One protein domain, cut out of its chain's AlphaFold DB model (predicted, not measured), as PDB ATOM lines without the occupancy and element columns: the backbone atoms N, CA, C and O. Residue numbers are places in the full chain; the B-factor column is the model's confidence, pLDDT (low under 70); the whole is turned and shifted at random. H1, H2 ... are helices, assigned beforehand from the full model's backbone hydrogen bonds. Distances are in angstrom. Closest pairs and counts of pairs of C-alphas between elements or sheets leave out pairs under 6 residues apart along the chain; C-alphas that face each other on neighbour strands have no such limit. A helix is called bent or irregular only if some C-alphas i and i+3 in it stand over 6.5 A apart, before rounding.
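AT A GLANCE: This is residues 2 to 50 of the 197 residues of a protein of Rotaria sordida (UniProt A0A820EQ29). A flat, open arrangement of three helices: the one-turn helix H1 sits in the middle, with the longer H2 to one side of it and H3 to the other, and H2 and H3 do not meet. Two loops join them, residues 6 to 17 from H1 to H2 and residues 29 to 36 from H2 to H3; residues 28 to 36, of which 28 belongs to H2, stick out free of the rest. The printed part has 49 residues, with three named helices in the order H1, H2, H3 and no named strand, and its class is all helix. It is only just compact, close to loose, with a radius of gyration of the C-alphas of 11.2 A and spans of 30 by 29 by 13 A.

IN THESE COORDINATES: H1 covers residues 2 to 5 and begins at C-alpha 2, printed at (29.911, 2.247, 39.452); its first and last C-alphas are 5.3 A apart. Residues 6 to 17 belong to no named element. H2 covers residues 18 to 28, 15.5 A from first to last C-alpha, and begins at C-alpha 18, at (36.223, -2.800, 47.979); from there it runs mainly toward lower x. H3 covers residues 37 to 49, 17.7 A from first to last C-alpha, and runs mainly toward lower z, ending at C-alpha 49, at (25.425, -0.255, 23.180). None of the three helices is bent.

HOW THE PARTS SIT: H1 touches H3, with 5 pairs of C-alphas within 8 A; the closest are those of Leu 3 and Phe 41, 6.3 A apart. The centres of H1 and H3 are 10.0 A apart. H1 and H2 are close but not clearly touching, with 2 pairs of C-alphas within 8 A; the closest are those of Ile 2 and Asp 20, 6.6 A apart, and the centres are 11.1 A apart. H2 and H3 are apart, with no C-alpha of the one within 8 A of the other. In H2 and H3 every O i to N i+4 pair is within hydrogen-bond range; H1 is too short for such a pair, but its one O i to N i+3 pair is within range.

THE WHOLE: The two C-alphas farthest apart in the domain are those of Glu 18 and Thr 50, at 30.5 A. Without residues 28 to 36, which stand free, the body has 40 residues and spans 30 by 22 by 13 A. The link from H1 to H2 is long, with 12 residues, and the link from H2 to H3 is short, with 8. The printed part runs from residue 2 to residue 50 and has no cut. The mean pLDDT of the printed part is 82.3, and the model's confidence is under 70 at residue 12, residue 34 and residues 48 to 50.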
ATOM      1  N   ILE A   2      29.394   3.427  38.726       86.81
ATOM      2  CA  ILE A   2      29.911   2.247  39.452       86.81
ATOM      3  C   ILE A   2      29.349   0.930  38.902       86.81
ATOM      4  O   ILE A   2      30.123   0.060  38.513       86.81
ATOM      5  N   LEU A   3      28.022   0.802  38.779       85.50
ATOM      6  CA  LEU A   3      27.394  -0.392  38.192       85.50
ATOM      7  C   LEU A   3      27.900  -0.691  36.773       85.50
ATOM      8  O   LEU A   3      28.048  -1.847  36.399       85.50
ATOM      9  N   PHE A   4      28.191   0.335  35.975       83.12
ATOM     10  CA  PHE A   4      28.650   0.157  34.600       83.12
ATOM     11  C   PHE A   4      30.114  -0.315  34.545       83.12
ATOM     12  O   PHE A   4      30.418  -1.314  33.894       83.12
ATOM     13  N   ASP A   5      31.004   0.343  35.293       81.62
ATOM     14  CA  ASP A   5      32.447   0.064  35.301       81.62
ATOM     15  C   ASP A   5      32.791  -1.272  35.977       81.62
ATOM     16  O   ASP A   5      33.661  -2.012  35.504       81.62
ATOM     17  N   THR A   6      32.054  -1.621  37.036       83.69
ATOM     18  CA  THR A   6      32.202  -2.884  37.782       83.69
ATOM     19  C   THR A   6      31.424  -4.049  37.170       83.69
ATOM     20  O   THR A   6      31.447  -5.152  37.712       83.69
ATOM     21  N   PHE A   7      30.737  -3.837  36.039       81.38
ATOM     22  CA  PHE A   7      29.871  -4.844  35.417       81.38
ATOM     23  C   PHE A   7      28.833  -5.407  36.405       81.38
ATOM     24  O   PHE A   7      28.699  -6.619  36.555       81.38
ATOM     25  N   ASN A   8      28.114  -4.515  37.087       87.56
ATOM     26  CA  ASN A   8      27.158  -4.826  38.147       87.56
ATOM     27  C   ASN A   8      27.776  -5.701  39.246       87.56
ATOM     28  O   ASN A   8      27.234  -6.742  39.609       87.56
ATOM     29  N   PHE A   9      28.974  -5.325  39.700       86.25
ATOM     30  CA  PHE A   9      29.762  -6.072  40.682       86.25
ATOM     31  C   PHE A   9      30.062  -7.532  40.314       86.25
ATOM     32  O   PHE A   9      30.410  -8.321  41.194       86.25
ATOM     33  N   SER A  10      29.969  -7.902  39.032       80.31
ATOM     34  CA  SER A  10      30.182  -9.275  38.581       80.31
ATOM     35  C   SER A  10      31.571  -9.790  38.989       80.31
ATOM     36  O   SER A  10      32.584  -9.251  38.521       80.31
ATOM     37  N   PRO A  11      31.659 -10.874  39.789       74.00
ATOM     38  CA  PRO A  11      32.939 -11.466  40.167       74.00
ATOM     39  C   PRO A  11      33.747 -11.931  38.952       74.00
ATOM     40  O   PRO A  11      34.968 -11.799  38.933       74.00
ATOM     41  N   SER A  12      33.069 -12.410  37.902       66.31
ATOM     42  CA  SER A  12      33.714 -12.875  36.669       66.31
ATOM     43  C   SER A  12      34.305 -11.744  35.828       66.31
ATOM     44  O   SER A  12      35.208 -11.985  35.032       66.31
ATOM     45  N   ALA A  13      33.843 -10.500  36.010       71.50
ATOM     46  CA  ALA A  13      34.420  -9.348  35.327       71.50
ATOM     47  C   ALA A  13      35.749  -8.900  35.954       71.50
ATOM     48  O   ALA A  13      36.542  -8.257  35.267       71.50
ATOM     49  N   GLY A  14      35.994  -9.211  37.236       75.12
ATOM     50  CA  GLY A  14      37.249  -8.904  37.934       75.12
ATOM     51  C   GLY A  14      37.574  -7.407  38.048       75.12
ATOM     52  O   GLY A  14      38.740  -7.042  38.163       75.12
ATOM     53  N   ARG A  15      36.563  -6.530  37.960       77.06
ATOM     54  CA  ARG A  15      36.714  -5.058  37.910       77.06
ATOM     55  C   ARG A  15      36.286  -4.334  39.185       77.06
ATOM     56  O   ARG A  15      36.373  -3.115  39.240       77.06
ATOM     57  N   THR A  16      35.815  -5.073  40.181       87.12
ATOM     58  CA  THR A  16      35.268  -4.523  41.423       87.12
ATOM     59  C   THR A  16      36.351  -4.368  42.481       87.12
ATOM     60  O   THR A  16      37.036  -5.337  42.806       87.12
ATOM     61  N   THR A  17      36.453  -3.186  43.082       88.38
ATOM     62  CA  THR A  17      37.252  -2.954  44.291       88.38
ATOM     63  C   THR A  17      36.367  -2.831  45.531       88.38
ATOM     64  O   THR A  17      35.167  -2.574  45.440       88.38
ATOM     65  N   GLU A  18      36.957  -2.985  46.718       88.44
ATOM     66  CA  GLU A  18      36.223  -2.800  47.979       88.44
ATOM     67  C   GLU A  18      35.731  -1.355  48.152       88.44
ATOM     68  O   GLU A  18      34.643  -1.110  48.668       88.44
ATOM     69  N   LYS A  19      36.484  -0.389  47.616       90.00
ATOM     70  CA  LYS A  19      36.083   1.018  47.586       90.00
ATOM     71  C   LYS A  19      34.833   1.238  46.730       90.00
ATOM     72  O   LYS A  19      33.978   2.029  47.118       90.00
ATOM     73  N   ASP A  20      34.703   0.535  45.603       89.25
ATOM     74  CA  ASP A  20      33.516   0.639  44.745       89.25
ATOM     75  C   ASP A  20      32.254   0.192  45.484       89.25
ATOM     76  O   ASP A  20      31.223   0.851  45.374       89.25
ATOM     77  N   LYS A  21      32.343  -0.882  46.282       88.38
ATOM     78  CA  LYS A  21      31.228  -1.366  47.109       88.38
ATOM     79  C   LYS A  21      30.852  -0.363  48.194       88.38
ATOM     80  O   LYS A  21      29.691   0.009  48.292       88.38
ATOM     81  N   GLN A  22      31.835   0.131  48.947       92.44
ATOM     82  CA  GLN A  22      31.599   1.092  50.031       92.44
ATOM     83  C   GLN A  22      30.946   2.384  49.527       92.44
ATOM     84  O   GLN A  22      29.982   2.872  50.111       92.44
ATOM     85  N   ILE A  23      31.453   2.941  48.423       91.56
ATOM     86  CA  ILE A  23      30.869   4.145  47.823       91.56
ATOM     87  C   ILE A  23      29.473   3.844  47.272       91.56
ATOM     88  O   ILE A  23      28.578   4.676  47.389       91.56
ATOM     89  N   TYR A  24      29.258   2.661  46.695       90.38
ATOM     90  CA  TYR A  24      27.945   2.271  46.202       90.38
ATOM     91  C   TYR A  24      26.900   2.155  47.315       90.38
ATOM     92  O   TYR A  24      25.812   2.706  47.180       90.38
ATOM     93  N   GLU A  25      27.248   1.525  48.437       89.00
ATOM     94  CA  GLU A  25      26.387   1.435  49.620       89.00
ATOM     95  C   GLU A  25      26.012   2.821  50.155       89.00
ATOM     96  O   GLU A  25      24.846   3.073  50.456       89.00
ATOM     97  N   GLN A  26      26.963   3.759  50.190       90.44
ATOM     98  CA  GLN A  26      26.677   5.151  50.550       90.44
ATOM     99  C   GLN A  26      25.752   5.834  49.538       90.44
ATOM    100  O   GLN A  26      24.886   6.611  49.922       90.44
ATOM    101  N   LEU A  27      25.895   5.563  48.241       88.44
ATOM    102  CA  LEU A  27      25.009   6.134  47.224       88.44
ATOM    103  C   LEU A  27      23.585   5.573  47.312       88.44
ATOM    104  O   LEU A  27      22.632   6.309  47.046       88.44
ATOM    105  N   LEU A  28      23.422   4.311  47.725       86.25
ATOM    106  CA  LEU A  28      22.105   3.704  47.923       86.25
ATOM    107  C   LEU A  28      21.280   4.444  48.981       86.25
ATOM    108  O   LEU A  28      20.065   4.529  48.824       86.25
ATOM    109  N   THR A  29      21.904   5.061  49.994       88.81
ATOM    110  CA  THR A  29      21.161   5.838  51.004       88.81
ATOM    111  C   THR A  29      20.513   7.101  50.434       88.81
ATOM    112  O   THR A  29      19.555   7.605  51.007       88.81
ATOM    113  N   TYR A  30      21.019   7.618  49.309       87.19
ATOM    114  CA  TYR A  30      20.453   8.777  48.609       87.19
ATOM    115  C   TYR A  30      19.486   8.385  47.486       87.19
ATOM    116  O   TYR A  30      18.865   9.251  46.867       87.19
ATOM    117  N   ARG A  31      19.363   7.090  47.181       80.06
ATOM    118  CA  ARG A  31      18.542   6.612  46.074       80.06
ATOM    119  C   ARG A  31      17.074   6.575  46.482       80.06
ATOM    120  O   ARG A  31      16.661   5.771  47.306       80.06
ATOM    121  N   THR A  32      16.273   7.409  45.834       80.06
ATOM    122  CA  THR A  32      14.820   7.487  46.057       80.06
ATOM    123  C   THR A  32      14.003   6.705  45.026       80.06
ATOM    124  O   THR A  32      12.812   6.484  45.224       80.06
ATOM    125  N   LEU A  33      14.626   6.280  43.919       71.38
ATOM    126  CA  LEU A  33      13.955   5.573  42.827       71.38
ATOM    127  C   LEU A  33      13.959   4.048  43.049       71.38
ATOM    128  O   LEU A  33      15.044   3.476  43.205       71.38
ATOM    129  N   PRO A  34      12.792   3.374  42.978       69.25
ATOM    130  CA  PRO A  34      12.668   1.926  43.127       69.25
ATOM    131  C   PRO A  34      13.033   1.227  41.814       69.25
ATOM    132  O   PRO A  34      12.176   0.738  41.084       69.25
ATOM    133  N   VAL A  35      14.318   1.226  41.474       75.25
ATOM    134  CA  VAL A  35      14.829   0.512  40.299       75.25
ATOM    135  C   VAL A  35      15.787  -0.563  40.790       75.25
ATOM    136  O   VAL A  35      16.657  -0.276  41.606       75.25
ATOM    137  N   ASP A  36      15.624  -1.791  40.310       86.50
ATOM    138  CA  ASP A  36      16.561  -2.883  40.577       86.50
ATOM    139  C   ASP A  36      17.899  -2.647  39.854       86.50
ATOM    140  O   ASP A  36      17.940  -2.102  38.748       86.50
ATOM    141  N   ASP A  37      19.004  -3.062  40.467       85.12
ATOM    142  CA  ASP A  37      20.354  -2.838  39.939       85.12
ATOM    143  C   ASP A  37      20.613  -3.599  38.647       85.12
ATOM    144  O   ASP A  37      21.279  -3.084  37.749       85.12
ATOM    145  N   SER A  38      20.042  -4.795  38.517       84.44
ATOM    146  CA  SER A  38      20.168  -5.605  37.309       84.44
ATOM    147  C   SER A  38      19.386  -4.980  36.163       84.44
ATOM    148  O   SER A  38      19.903  -4.913  35.046       84.44
ATOM    149  N   THR A  39      18.178  -4.472  36.428       85.00
ATOM    150  CA  THR A  39      17.389  -3.722  35.441       85.00
ATOM    151  C   THR A  39      18.105  -2.443  35.025       85.00
ATOM    152  O   THR A  39      18.346  -2.246  33.838       85.00
ATOM    153  N   LEU A  40      18.550  -1.625  35.985       85.94
ATOM    154  CA  LEU A  40      19.284  -0.393  35.699       85.94
ATOM    155  C   LEU A  40      20.557  -0.674  34.896       85.94
ATOM    156  O   LEU A  40      20.850   0.019  33.927       85.94
ATOM    157  N   PHE A  41      21.323  -1.694  35.275       85.88
ATOM    158  CA  PHE A  41      22.531  -2.074  34.555       85.88
ATOM    159  C   PHE A  41      22.237  -2.563  33.137       85.88
ATOM    160  O   PHE A  41      22.964  -2.200  32.212       85.88
ATOM    161  N   LYS A  42      21.183  -3.366  32.953       84.69
ATOM    162  CA  LYS A  42      20.748  -3.838  31.636       84.69
ATOM    163  C   LYS A  42      20.345  -2.667  30.745       84.69
ATOM    164  O   LYS A  42      20.841  -2.587  29.623       84.69
ATOM    165  N   ASP A  43      19.536  -1.749  31.257       83.50
ATOM    166  CA  ASP A  43      19.075  -0.573  30.518       83.50
ATOM    167  C   ASP A  43      20.250   0.347  30.173       83.50
ATOM    168  O   ASP A  43      20.400   0.764  29.028       83.50
ATOM    169  N   LEU A  44      21.163   0.588  31.122       82.50
ATOM    170  CA  LEU A  44      22.390   1.350  30.876       82.50
ATOM    171  C   LEU A  44      23.271   0.689  29.814       82.50
ATOM    172  O   LEU A  44      23.795   1.380  28.943       82.50
ATOM    173  N   LYS A  45      23.440  -0.638  29.866       80.38
ATOM    174  CA  LYS A  45      24.175  -1.383  28.839       80.38
ATOM    175  C   LYS A  45      23.513  -1.252  27.481       80.38
ATOM    176  O   LYS A  45      24.216  -0.941  26.529       80.38
ATOM    177  N   GLN A  46      22.199  -1.435  27.412       78.56
ATOM    178  CA  GLN A  46      21.431  -1.330  26.180       78.56
ATOM    179  C   GLN A  46      21.518   0.081  25.588       78.56
ATOM    180  O   GLN A  46      21.822   0.235  24.410       78.56
ATOM    181  N   CYS A  47      21.332   1.131  26.388       75.12
ATOM    182  CA  CYS A  47      21.487   2.511  25.923       75.12
ATOM    183  C   CYS A  47      22.926   2.816  25.484       75.12
ATOM    184  O   CYS A  47      23.136   3.490  24.477       75.12
ATOM    185  N   ALA A  48      23.931   2.316  26.209       68.38
ATOM    186  CA  ALA A  48      25.333   2.523  25.856       68.38
ATOM    187  C   ALA A  48      25.752   1.744  24.598       68.38
ATOM    188  O   ALA A  48      26.646   2.195  23.874       68.38
ATOM    189  N   SER A  49      25.125   0.597  24.329       65.19
ATOM    190  CA  SER A  49      25.425  -0.255  23.180       65.19
ATOM    191  C   SER A  49      24.637   0.124  21.929       65.19
ATOM    192  O   SER A  49      25.175  -0.040  20.840       65.19
ATOM    193  N   THR A  50      23.444   0.716  22.078       68.94
ATOM    194  CA  THR A  50      22.582   1.110  20.954       68.94
ATOM    195  C   THR A  50      23.301   2.102  20.038       68.94
ATOM    196  O   THR A  50      23.712   3.189  20.458       68.94
TER     197      THR A  50